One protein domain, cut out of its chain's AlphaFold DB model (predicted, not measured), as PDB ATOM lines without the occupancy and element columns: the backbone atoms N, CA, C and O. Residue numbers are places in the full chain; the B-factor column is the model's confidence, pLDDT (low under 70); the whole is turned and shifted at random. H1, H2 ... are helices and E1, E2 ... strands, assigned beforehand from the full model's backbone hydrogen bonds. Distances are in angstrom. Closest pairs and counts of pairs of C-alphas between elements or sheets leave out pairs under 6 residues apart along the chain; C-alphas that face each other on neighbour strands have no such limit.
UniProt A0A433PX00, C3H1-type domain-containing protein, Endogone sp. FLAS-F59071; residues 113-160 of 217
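AT A GLANCE: This is residues 113 to 160 of the 217 residues of the protein "C3H1-type domain-containing protein" of Endogone sp. FLAS-F59071 (UniProt A0A433PX00). Little regular structure is found here: the chain makes two loop-built lobes end to end in a rod, one of residues 113 to 136 with the short strand E1, the other of residues 141 to 160, and the short helix H1 sits between them. The printed part has 48 residues, E1 then H1, class mixed, with 8 residues in named elements. It is only just loose, close to compact, with a radius of gyration of the C-alphas of 11.8 A and spans of 35 by 17 by 13 A.

IN THESE COORDINATES: Find C-alpha 113 at (144.504, 137.705, 88.917); there E1 begins, residues 113 to 116, 8.2 A long. H1, residues 137 to 140, runs 5.7 A to C-alpha 140 at (139.865, 148.112, 81.081).

HOW THE PARTS SIT: E1 pairs with no named strand. E1 and H1 are only just apart, 8.1 A at their closest. H1 is too short for an O i to N i+4 pair; its one O i to N i+3 pair is within hydrogen-bond range.

THE WHOLE: The C-alphas of Arg 125 and Pro 160 are the two farthest apart, 35.1 A. The printed part has no cut. The link from E1 to H1, 20 residues, is long. Look at residues 136 to 139 for pLDDT under 70; the mean of the printed part is 83.1.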
ATOM      1  N   VAL A 113     143.199 137.602  89.589       83.81
ATOM      2  CA  VAL A 113     144.504 137.705  88.917       83.81
ATOM      3  C   VAL A 113     144.275 137.819  87.406       83.81
ATOM      4  O   VAL A 113     143.547 136.973  86.900       83.81
ATOM      5  N   PRO A 114     144.907 138.762  86.663       81.88
ATOM      6  CA  PRO A 114     144.665 139.086  85.236       81.88
ATOM      7  C   PRO A 114     145.026 137.983  84.215       81.88
ATOM      8  O   PRO A 114     145.246 138.261  83.035       81.88
ATOM      9  N   ILE A 115     145.102 136.732  84.661       84.00
ATOM     10  CA  ILE A 115     145.349 135.543  83.854       84.00
ATOM     11  C   ILE A 115     143.983 134.912  83.534       84.00
ATOM     12  O   ILE A 115     143.189 134.701  84.459       84.00
ATOM     13  N   PRO A 116     143.674 134.621  82.256       84.88
ATOM     14  CA  PRO A 116     142.411 133.990  81.892       84.88
ATOM     15  C   PRO A 116     142.304 132.590  82.506       84.88
ATOM     16  O   PRO A 116     143.283 131.845  82.574       84.88
ATOM     17  N   CYS A 117     141.102 132.238  82.954       90.06
ATOM     18  CA  CYS A 117     140.817 130.929  83.517       90.06
ATOM     19  C   CYS A 117     140.997 129.852  82.452       90.06
ATOM     20  O   CYS A 117     140.523 129.994  81.324       90.06
ATOM     21  N   ARG A 118     141.641 128.747  82.834       90.50
ATOM     22  CA  ARG A 118     141.844 127.588  81.962       90.50
ATOM     23  C   ARG A 118     140.526 127.036  81.408       90.50
ATOM     24  O   ARG A 118     140.481 126.659  80.244       90.50
ATOM     25  N   ASP A 119     139.475 127.029  82.224       91.56
ATOM     26  CA  ASP A 119     138.153 126.510  81.851       91.56
ATOM     27  C   ASP A 119     137.262 127.581  81.185       91.56
ATOM     28  O   ASP A 119     136.114 127.313  80.827       91.56
ATOM     29  N   GLY A 120     137.774 128.807  81.008       84.69
ATOM     30  CA  GLY A 120     137.090 129.892  80.302       84.69
ATOM     31  C   GLY A 120     135.689 130.174  80.850       84.69
ATOM     32  O   GLY A 120     135.508 130.389  82.042       84.69
ATOM     33  N   SER A 121     134.672 130.190  79.991       84.81
ATOM     34  CA  SER A 121     133.273 130.394  80.398       84.81
ATOM     35  C   SER A 121     132.614 129.172  81.048       84.81
ATOM     36  O   SER A 121     131.535 129.316  81.611       84.81
ATOM     37  N   ALA A 122     133.231 127.989  80.975       89.62
ATOM     38  CA  ALA A 122     132.690 126.743  81.523       89.62
ATOM     39  C   ALA A 122     133.162 126.459  82.962       89.62
ATOM     40  O   ALA A 122     132.868 125.400  83.516       89.62
ATOM     41  N   CYS A 123     133.903 127.384  83.583       90.50
ATOM     42  CA  CYS A 123     134.369 127.215  84.954       90.50
ATOM     43  C   CYS A 123     133.188 127.205  85.937       90.50
ATOM     44  O   CYS A 123     132.443 128.177  86.038       90.50
ATOM     45  N   THR A 124     133.042 126.121  86.698       92.38
ATOM     46  CA  THR A 124     131.980 125.951  87.709       92.38
ATOM     47  C   THR A 124     132.380 126.458  89.097       92.38
ATOM     48  O   THR A 124     131.580 126.436  90.031       92.38
ATOM     49  N   ARG A 125     133.628 126.913  89.263       91.12
ATOM     50  CA  ARG A 125     134.152 127.409  90.540       91.12
ATOM     51  C   ARG A 125     133.656 128.831  90.811       91.12
ATOM     52  O   ARG A 125     134.087 129.778  90.159       91.12
ATOM     53  N   THR A 126     132.810 128.971  91.829       83.81
ATOM     54  CA  THR A 126     132.156 130.229  92.233       83.81
ATOM     55  C   THR A 126     133.122 131.309  92.724       83.81
ATOM     56  O   THR A 126     132.874 132.490  92.500       83.81
ATOM     57  N   ASP A 127     134.253 130.928  93.326       84.00
ATOM     58  CA  ASP A 127     135.339 131.850  93.684       84.00
ATOM     59  C   ASP A 127     136.645 131.501  92.958       84.00
ATOM     60  O   ASP A 127     137.728 131.407  93.533       84.00
ATOM     61  N   CYS A 128     136.552 131.258  91.651       88.38
ATOM     62  CA  CYS A 128     137.745 131.069  90.842       88.38
ATOM     63  C   CYS A 128     138.554 132.377  90.769       88.38
ATOM     64  O   CYS A 128     138.005 133.458  90.560       88.38
ATOM     65  N   HIS A 129     139.864 132.284  90.997       88.44
ATOM     66  CA  HIS A 129     140.767 133.434  91.124       88.44
ATOM     67  C   HIS A 129     141.243 133.993  89.770       88.44
ATOM     68  O   HIS A 129     141.844 135.066  89.715       88.44
ATOM     69  N   PHE A 130     140.968 133.266  88.686       89.38
ATOM     70  CA  PHE A 130     141.304 133.625  87.311       89.38
ATOM     71  C   PHE A 130     140.153 134.378  86.638       89.38
ATOM     72  O   PHE A 130     139.012 134.291  87.086       89.38
ATOM     73  N   LEU A 131     140.433 135.110  85.555       86.12
ATOM     74  CA  LEU A 131     139.389 135.849  84.839       86.12
ATOM     75  C   LEU A 131     138.580 134.929  83.929       86.12
ATOM     76  O   LEU A 131     139.142 134.249  83.066       86.12
ATOM     77  N   HIS A 132     137.259 135.005  84.031       84.00
ATOM     78  CA  HIS A 132     136.350 134.420  83.052       84.00
ATOM     79  C   HIS A 132     135.851 135.492  82.076       84.00
ATOM     80  O   HIS A 132     135.900 136.686  82.385       84.00
ATOM     81  N   PRO A 133     135.315 135.100  80.907       78.69
ATOM     82  CA  PRO A 133     134.748 136.044  79.940       78.69
ATOM     83  C   PRO A 133     133.651 136.945  80.528       78.69
ATOM     84  O   PRO A 133     133.489 138.076  80.086       78.69
ATOM     85  N   TRP A 134     132.933 136.474  81.553       80.44
ATOM     86  CA  TRP A 134     131.889 137.233  82.246       80.44
ATOM     87  C   TRP A 134     132.416 138.225  83.295       80.44
ATOM     88  O   TRP A 134     131.710 139.170  83.635       80.44
ATOM     89  N   ASP A 135     133.659 138.085  83.768       79.06
ATOM     90  CA  ASP A 135     134.255 139.015  84.740       79.06
ATOM     91  C   ASP A 135     134.607 140.384  84.119       79.06
ATOM     92  O   ASP A 135     134.924 141.319  84.850       79.06
ATOM     93  N   ASN A 136     134.559 140.527  82.784       64.62
ATOM     94  CA  ASN A 136     134.625 141.784  82.011       64.62
ATOM     95  C   ASN A 136     135.732 142.806  82.376       64.62
ATOM     96  O   ASN A 136     135.691 143.957  81.940       64.62
ATOM     97  N   LYS A 137     136.793 142.405  83.088       66.12
ATOM     98  CA  LYS A 137     137.940 143.290  83.402       66.12
ATOM     99  C   LYS A 137     138.953 143.426  82.258       66.12
ATOM    100  O   LYS A 137     139.865 144.252  82.329       66.12
ATOM    101  N   PHE A 138     138.792 142.657  81.180       63.16
ATOM    102  CA  PHE A 138     139.674 142.717  80.013       63.16
ATOM    103  C   PHE A 138     139.524 144.026  79.219       63.16
ATOM    104  O   PHE A 138     140.517 144.560  78.726       63.16
ATOM    105  N   GLY A 139     138.319 144.612  79.194       67.00
ATOM    106  CA  GLY A 139     138.048 145.880  78.504       67.00
ATOM    107  C   GLY A 139     138.703 147.110  79.145       67.00
ATOM    108  O   GLY A 139     138.839 148.139  78.489       67.00
ATOM    109  N   SER A 140     139.150 147.020  80.399       72.19
ATOM    110  CA  SER A 140     139.865 148.112  81.081       72.19
ATOM    111  C   SER A 140     141.379 147.913  81.096       72.19
ATOM    112  O   SER A 140     142.115 148.864  81.352       72.19
ATOM    113  N   THR A 141     141.861 146.703  80.797       78.69
ATOM    114  CA  THR A 141     143.293 146.399  80.810       78.69
ATOM    115  C   THR A 141     143.879 146.666  79.421       78.69
ATOM    116  O   THR A 141     143.443 146.039  78.450       78.69
ATOM    117  N   PRO A 142     144.848 147.590  79.285       83.69
ATOM    118  CA  PRO A 142     145.435 147.896  77.990       83.69
ATOM    119  C   PRO A 142     146.188 146.680  77.447       83.69
ATOM    120  O   PRO A 142     146.949 146.026  78.163       83.69
ATOM    121  N   CYS A 143     145.986 146.377  76.167       88.12
ATOM    122  CA  CYS A 143     146.727 145.321  75.490       88.12
ATOM    123  C   CYS A 143     148.221 145.643  75.522       88.12
ATOM    124  O   CYS A 143     148.627 146.725  75.098       88.12
ATOM    125  N   LYS A 144     149.055 144.682  75.940       86.38
ATOM    126  CA  LYS A 144     150.522 144.820  75.931       86.38
ATOM    127  C   LYS A 144     151.064 145.214  74.550       86.38
ATOM    128  O   LYS A 144     152.046 145.941  74.460       86.38
ATOM    129  N   PHE A 145     150.418 144.741  73.484       89.25
ATOM    130  CA  PHE A 145     150.787 145.025  72.094       89.25
ATOM    131  C   PHE A 145     150.076 146.264  71.517       89.25
ATOM    132  O   PHE A 145     150.364 146.667  70.390       89.25
ATOM    133  N   GLY A 146     149.154 146.879  72.270       86.25
ATOM    134  CA  GLY A 146     148.442 148.099  71.889       86.25
ATOM    135  C   GLY A 146     147.818 148.021  70.493       86.25
ATOM    136  O   GLY A 146     147.203 147.025  70.127       86.25
ATOM    137  N   ALA A 147     148.011 149.065  69.689       85.31
ATOM    138  CA  ALA A 147     147.528 149.129  68.306       85.31
ATOM    139  C   ALA A 147     148.272 148.195  67.321       85.31
ATOM    140  O   ALA A 147     147.898 148.121  66.152       85.31
ATOM    141  N   GLY A 148     149.342 147.523  67.764       86.12
ATOM    142  CA  GLY A 148     150.120 146.560  66.980       86.12
ATOM    143  C   GLY A 148     149.744 145.099  67.241       86.12
ATOM    144  O   GLY A 148     150.421 144.206  66.737       86.12
ATOM    145  N   CYS A 149     148.704 144.831  68.039       89.25
ATOM    146  CA  CYS A 149     148.245 143.470  68.274       89.25
ATOM    147  C   CYS A 149     147.704 142.854  66.978       89.25
ATOM    148  O   CYS A 149     146.766 143.368  66.374       89.25
ATOM    149  N   THR A 150     148.292 141.738  66.556       88.31
ATOM    150  CA  THR A 150     147.893 141.003  65.347       88.31
ATOM    151  C   THR A 150     146.725 140.049  65.585       88.31
ATOM    152  O   THR A 150     146.197 139.476  64.634       88.31
ATOM    153  N   ARG A 151     146.305 139.875  66.844       84.94
ATOM    154  CA  ARG A 151     145.156 139.045  67.204       84.94
ATOM    155  C   ARG A 151     143.859 139.814  66.979       84.94
ATOM    156  O   ARG A 151     143.603 140.809  67.656       84.94
ATOM    157  N   SER A 152     143.038 139.322  66.058       79.06
ATOM    158  CA  SER A 152     141.703 139.861  65.772       79.06
ATOM    159  C   SER A 152     140.709 139.646  66.919       79.06
ATOM    160  O   SER A 152     139.761 140.412  67.051       79.06
ATOM    161  N   ASP A 153     140.952 138.643  67.766       79.56
ATOM    162  CA  ASP A 153     140.131 138.221  68.908       79.56
ATOM    163  C   ASP A 153     140.710 138.654  70.269       79.56
ATOM    164  O   ASP A 153     140.412 138.061  71.305       79.56
ATOM    165  N   CYS A 154     141.607 139.641  70.294       82.12
ATOM    166  CA  CYS A 154     142.270 140.037  71.533       82.12
ATOM    167  C   CYS A 154     141.263 140.596  72.555       82.12
ATOM    168  O   CYS A 154     140.616 141.610  72.305       82.12
ATOM    169  N   ALA A 155     141.185 139.979  73.736       80.31
ATOM    170  CA  ALA A 155     140.279 140.401  74.808       80.31
ATOM    171  C   ALA A 155     140.658 141.751  75.456       80.31
ATOM    172  O   ALA A 155     139.843 142.356  76.149       80.31
ATOM    173  N   TYR A 156     141.895 142.219  75.263       83.19
ATOM    174  CA  TYR A 156     142.421 143.435  75.888       83.19
ATOM    175  C   TYR A 156     142.081 144.700  75.093       83.19
ATOM    176  O   TYR A 156     141.959 144.678  73.869       83.19
ATOM    177  N   LYS A 157     142.016 145.847  75.777       83.94
ATOM    178  CA  LYS A 157     141.706 147.126  75.130       83.94
ATOM    179  C   LYS A 157     142.840 147.592  74.217       83.94
ATOM    180  O   LYS A 157     143.970 147.800  74.664       83.94
ATOM    181  N   HIS A 158     142.522 147.817  72.945       85.81
ATOM    182  CA  HIS A 158     143.401 148.483  71.987       85.81
ATOM    183  C   HIS A 158     143.101 149.983  71.951       85.81
ATOM    184  O   HIS A 158     141.941 150.389  71.905       85.81
ATOM    185  N   SER A 159     144.145 150.814  71.948       80.44
ATOM    186  CA  SER A 159     143.981 152.212  71.544       80.44
ATOM    187  C   SER A 159     143.701 152.236  70.038       80.44
ATOM    188  O   SER A 159     144.389 151.510  69.307       80.44
ATOM    189  N   PRO A 160     142.711 153.006  69.548       74.69
ATOM    190  CA  PRO A 160     142.475 153.124  68.118       74.69
ATOM    191  C   PRO A 160     143.768 153.591  67.451       74.69
ATOM    192  O   PRO A 160     144.360 154.601  67.839       74.69
TER     193      PRO A 160